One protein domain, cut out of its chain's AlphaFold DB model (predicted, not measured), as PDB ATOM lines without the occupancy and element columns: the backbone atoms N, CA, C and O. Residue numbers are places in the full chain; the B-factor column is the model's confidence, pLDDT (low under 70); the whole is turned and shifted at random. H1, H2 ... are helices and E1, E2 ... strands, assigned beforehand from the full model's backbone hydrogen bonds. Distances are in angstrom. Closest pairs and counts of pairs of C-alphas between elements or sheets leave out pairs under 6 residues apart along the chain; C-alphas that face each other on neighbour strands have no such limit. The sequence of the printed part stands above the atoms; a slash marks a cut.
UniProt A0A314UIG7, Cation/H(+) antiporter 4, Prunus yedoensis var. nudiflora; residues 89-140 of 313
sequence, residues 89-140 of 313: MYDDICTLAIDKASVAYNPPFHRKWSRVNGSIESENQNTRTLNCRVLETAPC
ATOM      1  N   MET A  89     177.988 176.402 106.666       83.06
ATOM      2  CA  MET A  89     179.378 176.265 107.115       83.06
ATOM      3  C   MET A  89     180.397 176.408 105.976       83.06
ATOM      4  O   MET A  89     181.482 176.927 106.206       83.06
ATOM      5  N   TYR A  90     180.073 175.967 104.755       84.81
ATOM      6  CA  TYR A  90     180.991 176.102 103.619       84.81
ATOM      7  C   TYR A  90     181.239 177.566 103.238       84.81
ATOM      8  O   TYR A  90     182.351 177.886 102.831       84.81
ATOM      9  N   ASP A  91     180.238 178.438 103.389       85.88
ATOM     10  CA  ASP A  91     180.324 179.857 103.032       85.88
ATOM     11  C   ASP A  91     181.287 180.590 103.969       85.88
ATOM     12  O   ASP A  91     182.188 181.293 103.513       85.88
ATOM     13  N   ASP A  92     181.193 180.308 105.272       83.94
ATOM     14  CA  ASP A  92     182.145 180.806 106.267       83.94
ATOM     15  C   ASP A  92     183.571 180.335 105.953       83.94
ATOM     16  O   ASP A  92     184.519 181.117 106.014       83.94
ATOM     17  N   ILE A  93     183.738 179.062 105.574       82.69
ATOM     18  CA  ILE A  93     185.057 178.503 105.252       82.69
ATOM     19  C   ILE A  93     185.635 179.149 103.985       82.69
ATOM     20  O   ILE A  93     186.805 179.529 103.971       82.69
ATOM     21  N   CYS A  94     184.826 179.318 102.938       82.94
ATOM     22  CA  CYS A  94     185.265 179.954 101.698       82.94
ATOM     23  C   CYS A  94     185.585 181.435 101.911       82.94
ATOM     24  O   CYS A  94     186.615 181.908 101.439       82.94
ATOM     25  N   THR A  95     184.762 182.148 102.679       83.94
ATOM     26  CA  THR A  95     184.991 183.556 103.024       83.94
ATOM     27  C   THR A  95     186.300 183.736 103.789       83.94
ATOM     28  O   THR A  95     187.085 184.628 103.472       83.94
ATOM     29  N   LEU A  96     186.591 182.854 104.750       79.69
ATOM     30  CA  LEU A  96     187.868 182.863 105.469       79.69
ATOM     31  C   LEU A  96     189.058 182.579 104.552       79.69
ATOM     32  O   LEU A  96     190.098 183.221 104.692       79.69
ATOM     33  N   ALA A  97     188.913 181.640 103.616       77.81
ATOM     34  CA  ALA A  97     189.966 181.329 102.655       77.81
ATOM     35  C   ALA A  97     190.312 182.537 101.767       77.81
ATOM     36  O   ALA A  97     191.491 182.772 101.498       77.81
ATOM     37  N   ILE A  98     189.305 183.335 101.375       76.44
ATOM     38  CA  ILE A  98     189.496 184.604 100.650       76.44
ATOM     39  C   ILE A  98     190.233 185.614 101.526       76.44
ATOM     40  O   ILE A  98     191.251 186.155 101.102       76.44
ATOM     41  N   ASP A  99     189.741 185.857 102.745       72.62
ATOM     42  CA  ASP A  99     190.292 186.882 103.646       72.62
ATOM     43  C   ASP A  99     191.767 186.626 103.994       72.62
ATOM     44  O   ASP A  99     192.557 187.559 104.140       72.62
ATOM     45  N   LYS A 100     192.155 185.352 104.116       67.56
ATOM     46  CA  LYS A 100     193.516 184.956 104.496       67.56
ATOM     47  C   LYS A 100     194.428 184.607 103.325       67.56
ATOM     48  O   LYS A 100     195.600 184.328 103.574       67.56
ATOM     49  N   ALA A 101     193.929 184.629 102.085       56.88
ATOM     50  CA  ALA A 101     194.663 184.187 100.895       56.88
ATOM     51  C   ALA A 101     195.381 182.835 101.113       56.88
ATOM     52  O   ALA A 101     196.544 182.655 100.747       56.88
ATOM     53  N   SER A 102     194.704 181.895 101.778       58.06
ATOM     54  CA  SER A 102     195.291 180.647 102.281       58.06
ATOM     55  C   SER A 102     194.609 179.411 101.699       58.06
ATOM     56  O   SER A 102     193.410 179.434 101.432       58.06
ATOM     57  N   VAL A 103     195.350 178.305 101.589       54.00
ATOM     58  CA  VAL A 103     194.824 176.969 101.252       54.00
ATOM     59  C   VAL A 103     193.822 176.531 102.325       54.00
ATOM     60  O   VAL A 103     194.169 176.446 103.505       54.00
ATOM     61  N   ALA A 104     192.584 176.239 101.929       48.47
ATOM     62  CA  ALA A 104     191.568 175.730 102.840       48.47
ATOM     63  C   ALA A 104     191.783 174.227 103.068       48.47
ATOM     64  O   ALA A 104     191.398 173.383 102.258       48.47
ATOM     65  N   TYR A 105     192.393 173.882 104.201       50.72
ATOM     66  CA  TYR A 105     192.375 172.520 104.729       50.72
ATOM     67  C   TYR A 105     191.049 172.307 105.458       50.72
ATOM     68  O   TYR A 105     190.792 172.955 106.473       50.72
ATOM     69  N   ASN A 106     190.181 171.447 104.928       53.97
ATOM     70  CA  ASN A 106     188.810 171.317 105.413       53.97
ATOM     71  C   ASN A 106     188.453 169.857 105.760       53.97
ATOM     72  O   ASN A 106     189.199 168.948 105.406       53.97
ATOM     73  N   PRO A 107     187.325 169.643 106.464       53.03
ATOM     74  CA  PRO A 107     187.125 168.851 107.692       53.03
ATOM     75  C   PRO A 107     187.434 167.341 107.551       53.03
ATOM     76  O   PRO A 107     187.606 166.853 106.434       53.03
ATOM     77  N   PRO A 108     187.482 166.558 108.658       62.72
ATOM     78  CA  PRO A 108     187.758 165.123 108.569       62.72
ATOM     79  C   PRO A 108     186.845 164.462 107.535       62.72
ATOM     80  O   PRO A 108     185.657 164.787 107.464       62.72
ATOM     81  N   PHE A 109     187.404 163.546 106.737       67.62
ATOM     82  CA  PHE A 109     186.623 162.711 105.833       67.62
ATOM     83  C   PHE A 109     185.365 162.195 106.544       67.62
ATOM     84  O   PHE A 109     185.392 161.874 107.735       67.62
ATOM     85  N   HIS A 110     184.246 162.155 105.821       69.38
ATOM     86  CA  HIS A 110     182.933 161.886 106.408       69.38
ATOM     87  C   HIS A 110     182.840 160.518 107.095       69.38
ATOM     88  O   HIS A 110     181.916 160.306 107.877       69.38
ATOM     89  N   ARG A 111     183.809 159.623 106.853       77.81
ATOM     90  CA  ARG A 111     184.012 158.388 107.606       77.81
ATOM     91  C   ARG A 111     185.244 158.450 108.494       77.81
ATOM     92  O   ARG A 111     186.317 158.895 108.093       77.81
ATOM     93  N   LYS A 112     185.092 157.898 109.691       74.31
ATOM     94  CA  LYS A 112     186.192 157.623 110.610       74.31
ATOM     95  C   LYS A 112     186.433 156.121 110.648       74.31
ATOM     96  O   LYS A 112     185.491 155.364 110.871       74.31
ATOM     97  N   TRP A 113     187.678 155.700 110.455       73.56
ATOM     98  CA  TRP A 113     188.070 154.295 110.564       73.56
ATOM     99  C   TRP A 113     188.677 153.987 111.919       73.56
ATOM    100  O   TRP A 113     189.354 154.821 112.525       73.56
ATOM    101  N   SER A 114     188.463 152.757 112.368       67.00
ATOM    102  CA  SER A 114     189.035 152.281 113.606       67.00
ATOM    103  C   SER A 114     190.487 151.904 113.425       67.00
ATOM    104  O   SER A 114     190.865 151.172 112.510       67.00
ATOM    105  N   ARG A 115     191.301 152.356 114.377       64.19
ATOM    106  CA  ARG A 115     192.744 152.119 114.402       64.19
ATOM    107  C   ARG A 115     193.114 150.643 114.592       64.19
ATOM    108  O   ARG A 115     194.234 150.263 114.277       64.19
ATOM    109  N   VAL A 116     192.202 149.827 115.131       61.16
ATOM    110  CA  VAL A 116     192.494 148.445 115.554       61.16
ATOM    111  C   VAL A 116     192.158 147.419 114.472       61.16
ATOM    112  O   VAL A 116     192.934 146.497 114.242       61.16
ATOM    113  N   ASN A 117     191.012 147.562 113.808       64.56
ATOM    114  CA  ASN A 117     190.491 146.571 112.860       64.56
ATOM    115  C   ASN A 117     190.200 147.154 111.463       64.56
ATOM    116  O   ASN A 117     189.769 146.411 110.587       64.56
ATOM    117  N   GLY A 118     190.406 148.463 111.249       65.62
ATOM    118  CA  GLY A 118     190.088 149.138 109.990       65.62
ATOM    119  C   GLY A 118     188.589 149.253 109.688       65.62
ATOM    120  O   GLY A 118     188.233 149.664 108.587       65.62
ATOM    121  N   SER A 119     187.698 148.909 110.628       70.88
ATOM    122  CA  SER A 119     186.250 149.031 110.430       70.88
ATOM    123  C   SER A 119     185.800 150.489 110.499       70.88
ATOM    124  O   SER A 119     186.434 151.312 111.158       70.88
ATOM    125  N   ILE A 120     184.672 150.814 109.874       79.00
ATOM    126  CA  ILE A 120     184.068 152.150 109.966       79.00
ATOM    127  C   ILE A 120     183.523 152.350 111.391       79.00
ATOM    128  O   ILE A 120     182.677 151.584 111.843       79.00
ATOM    129  N   GLU A 121     184.025 153.356 112.110       76.44
ATOM    130  CA  GLU A 121     183.550 153.742 113.451       76.44
ATOM    131  C   GLU A 121     182.332 154.659 113.375       76.44
ATOM    132  O   GLU A 121     181.424 154.572 114.198       76.44
ATOM    133  N   SER A 122     182.332 155.576 112.409       78.31
ATOM    134  CA  SER A 122     181.264 156.556 112.248       78.31
ATOM    135  C   SER A 122     181.235 157.099 110.831       78.31
ATOM    136  O   SER A 122     182.292 157.311 110.236       78.31
ATOM    137  N   GLU A 123     180.038 157.414 110.348       82.19
ATOM    138  CA  GLU A 123     179.795 158.081 109.074       82.19
ATOM    139  C   GLU A 123     178.872 159.285 109.298       82.19
ATOM    140  O   GLU A 123     177.857 159.179 109.988       82.19
ATOM    141  N   ASN A 124     179.236 160.448 108.752       82.25
ATOM    142  CA  ASN A 124     178.472 161.684 108.892       82.25
ATOM    143  C   ASN A 124     178.176 162.314 107.527       82.25
ATOM    144  O   ASN A 124     179.002 163.020 106.944       82.25
ATOM    145  N   GLN A 125     176.945 162.128 107.051       85.56
ATOM    146  CA  GLN A 125     176.503 162.643 105.756       85.56
ATOM    147  C   GLN A 125     176.504 164.180 105.668       85.56
ATOM    148  O   GLN A 125     176.701 164.737 104.584       85.56
ATOM    149  N   ASN A 126     176.342 164.885 106.792       82.94
ATOM    150  CA  ASN A 126     176.425 166.347 106.806       82.94
ATOM    151  C   ASN A 126     177.854 166.807 106.499       82.94
ATOM    152  O   ASN A 126     178.038 167.761 105.749       82.94
ATOM    153  N   THR A 127     178.859 166.083 107.001       82.62
ATOM    154  CA  THR A 127     180.268 166.327 106.671       82.62
ATOM    155  C   THR A 127     180.552 166.041 105.202       82.62
ATOM    156  O   THR A 127     181.231 166.828 104.556       82.62
ATOM    157  N   ARG A 128     179.990 164.965 104.634       87.75
ATOM    158  CA  ARG A 128     180.126 164.683 103.194       87.75
ATOM    159  C   ARG A 128     179.562 165.828 102.352       87.75
ATOM    160  O   ARG A 128     180.238 166.338 101.468       87.75
ATOM    161  N   THR A 129     178.353 166.278 102.692       88.38
ATOM    162  CA  THR A 129     177.683 167.400 102.018       88.38
ATOM    163  C   THR A 129     178.508 168.684 102.114       88.38
ATOM    164  O   THR A 129     178.684 169.376 101.115       88.38
ATOM    165  N   LEU A 130     179.055 168.981 103.297       86.50
ATOM    166  CA  LEU A 130     179.953 170.112 103.516       86.50
ATOM    167  C   LEU A 130     181.202 170.025 102.627       86.50
ATOM    168  O   LEU A 130     181.531 170.997 101.954       86.50
ATOM    169  N   ASN A 131     181.864 168.865 102.589       88.38
ATOM    170  CA  ASN A 131     183.077 168.649 101.796       88.38
ATOM    171  C   ASN A 131     182.814 168.860 100.306       88.38
ATOM    172  O   ASN A 131     183.583 169.560  99.653       88.38
ATOM    173  N   CYS A 132     181.708 168.323  99.783       89.75
ATOM    174  CA  CYS A 132     181.319 168.544  98.391       89.75
ATOM    175  C   CYS A 132     181.109 170.034  98.100       89.75
ATOM    176  O   CYS A 132     181.677 170.553  97.143       89.75
ATOM    177  N   ARG A 133     180.373 170.751  98.963       89.50
ATOM    178  CA  ARG A 133     180.152 172.197  98.797       89.50
ATOM    179  C   ARG A 133     181.454 172.984  98.797       89.50
ATOM    180  O   ARG A 133     181.623 173.872  97.969       89.50
ATOM    181  N   VAL A 134     182.380 172.650  99.689       87.38
ATOM    182  CA  VAL A 134     183.696 173.295  99.767       87.38
ATOM    183  C   VAL A 134     184.487 173.028  98.492       87.38
ATOM    184  O   VAL A 134     184.975 173.970  97.885       87.38
ATOM    185  N   LEU A 135     184.568 171.778  98.035       89.50
ATOM    186  CA  LEU A 135     185.261 171.433  96.792       89.50
ATOM    187  C   LEU A 135     184.690 172.161  95.562       89.50
ATOM    188  O   LEU A 135     185.435 172.477  94.639       89.50
ATOM    189  N   GLU A 136     183.382 172.425  95.535       88.62
ATOM    190  CA  GLU A 136     182.695 173.127  94.438       88.62
ATOM    191  C   GLU A 136     182.870 174.654  94.459       88.62
ATOM    192  O   GLU A 136     182.736 175.306  93.419       88.62
ATOM    193  N   THR A 137     183.088 175.243  95.637       87.19
ATOM    194  CA  THR A 137     182.986 176.702  95.844       87.19
ATOM    195  C   THR A 137     184.263 177.354  96.354       87.19
ATOM    196  O   THR A 137     184.376 178.577  96.276       87.19
ATOM    197  N   ALA A 138     185.227 176.572  96.842       84.88
ATOM    198  CA  ALA A 138     186.439 177.097  97.439       84.88
ATOM    199  C   ALA A 138     187.246 177.939  96.430       84.88
ATOM    200  O   ALA A 138     187.578 177.463  95.343       84.88
ATOM    201  N   PRO A 139     187.641 179.165  96.808       85.38
ATOM    202  CA  PRO A 139     188.434 180.062  95.973       85.38
ATOM    203  C   PRO A 139     189.941 179.811  96.124       85.38
ATOM    204  O   PRO A 139     190.746 180.697  95.869       85.38
ATOM    205  N   CYS A 140     190.334 178.627  96.587       86.88
ATOM    206  CA  CYS A 140     191.716 178.233  96.850       86.88
ATOM    207  C   CYS A 140     191.874 176.725  96.612       86.88
ATOM    208  O   CYS A 140     190.884 176.022  96.395       86.88
TER     209      CYS A 140
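Overview. This is residues 89 to 140 of the 313 residues of the protein "Cation/H(+) antiporter 4" of Prunus yedoensis var. nudiflora (UniProt A0A314UIG7). Picture a long, loose loop of chain: the helices H1 and H2 meet towards one end, and a small hairpin of two strands, E1 and E2, makes the other end. H2 leads from the hairpin towards H1, and residues 101 to 110, with no named element, run from H1 back to the hairpin. The printed part has 52 residues, with two named helices and two named strands in the order H1, E1, E2, H2; the sheet, E1 - E2, is antiparallel and the class is mixed. The whole is loose, with a radius of gyration of the C-alphas of 13.3 A, and spans 41 by 18 by 14 A, a rod.

Arrangement. Start at H1, residues 89 to 100, which touches H2, residues 125 to 137, with residues 89 to 94 alone. Their closest C-alphas are those of Tyr 90 and Val 134, 5.5 A apart. They run the same way at a steep tilt of 39 degrees. Next look at E1, residues 111 to 113, and E2, residues 120 to 123, an antiparallel hairpin at 166 degrees. There N 112 and O 122 are 2.9 A apart and N 121 and O 112 are 2.8 A apart, within hydrogen-bond range. H1 and E2 are apart, as are E1 and H2. In H1 and H2 every O i to N i+4 pair is within hydrogen-bond range.

Along the chain. Find C-alpha 89 at (179.378, 176.265, 107.115); from there H1 runs 16.8 A to C-alpha 100. E1 measures 6.5 A and E2 7.4 A. H2 begins at C-alpha 125, at (176.503, 162.643, 105.756), and runs 18.4 A to C-alpha 137 at (182.986, 176.702, 95.844).

Size, cuts and confidence. The C-alphas farthest apart, those of Asp 99 and Asn 117, are 41.4 A apart. The printed part has no cut. The link E2 to H2 is tight; the links H1 to E1 and E1 to E2 are short. Mean pLDDT of the printed part is 75.9, and residues 100 to 110 and 114 to 118 are under 70.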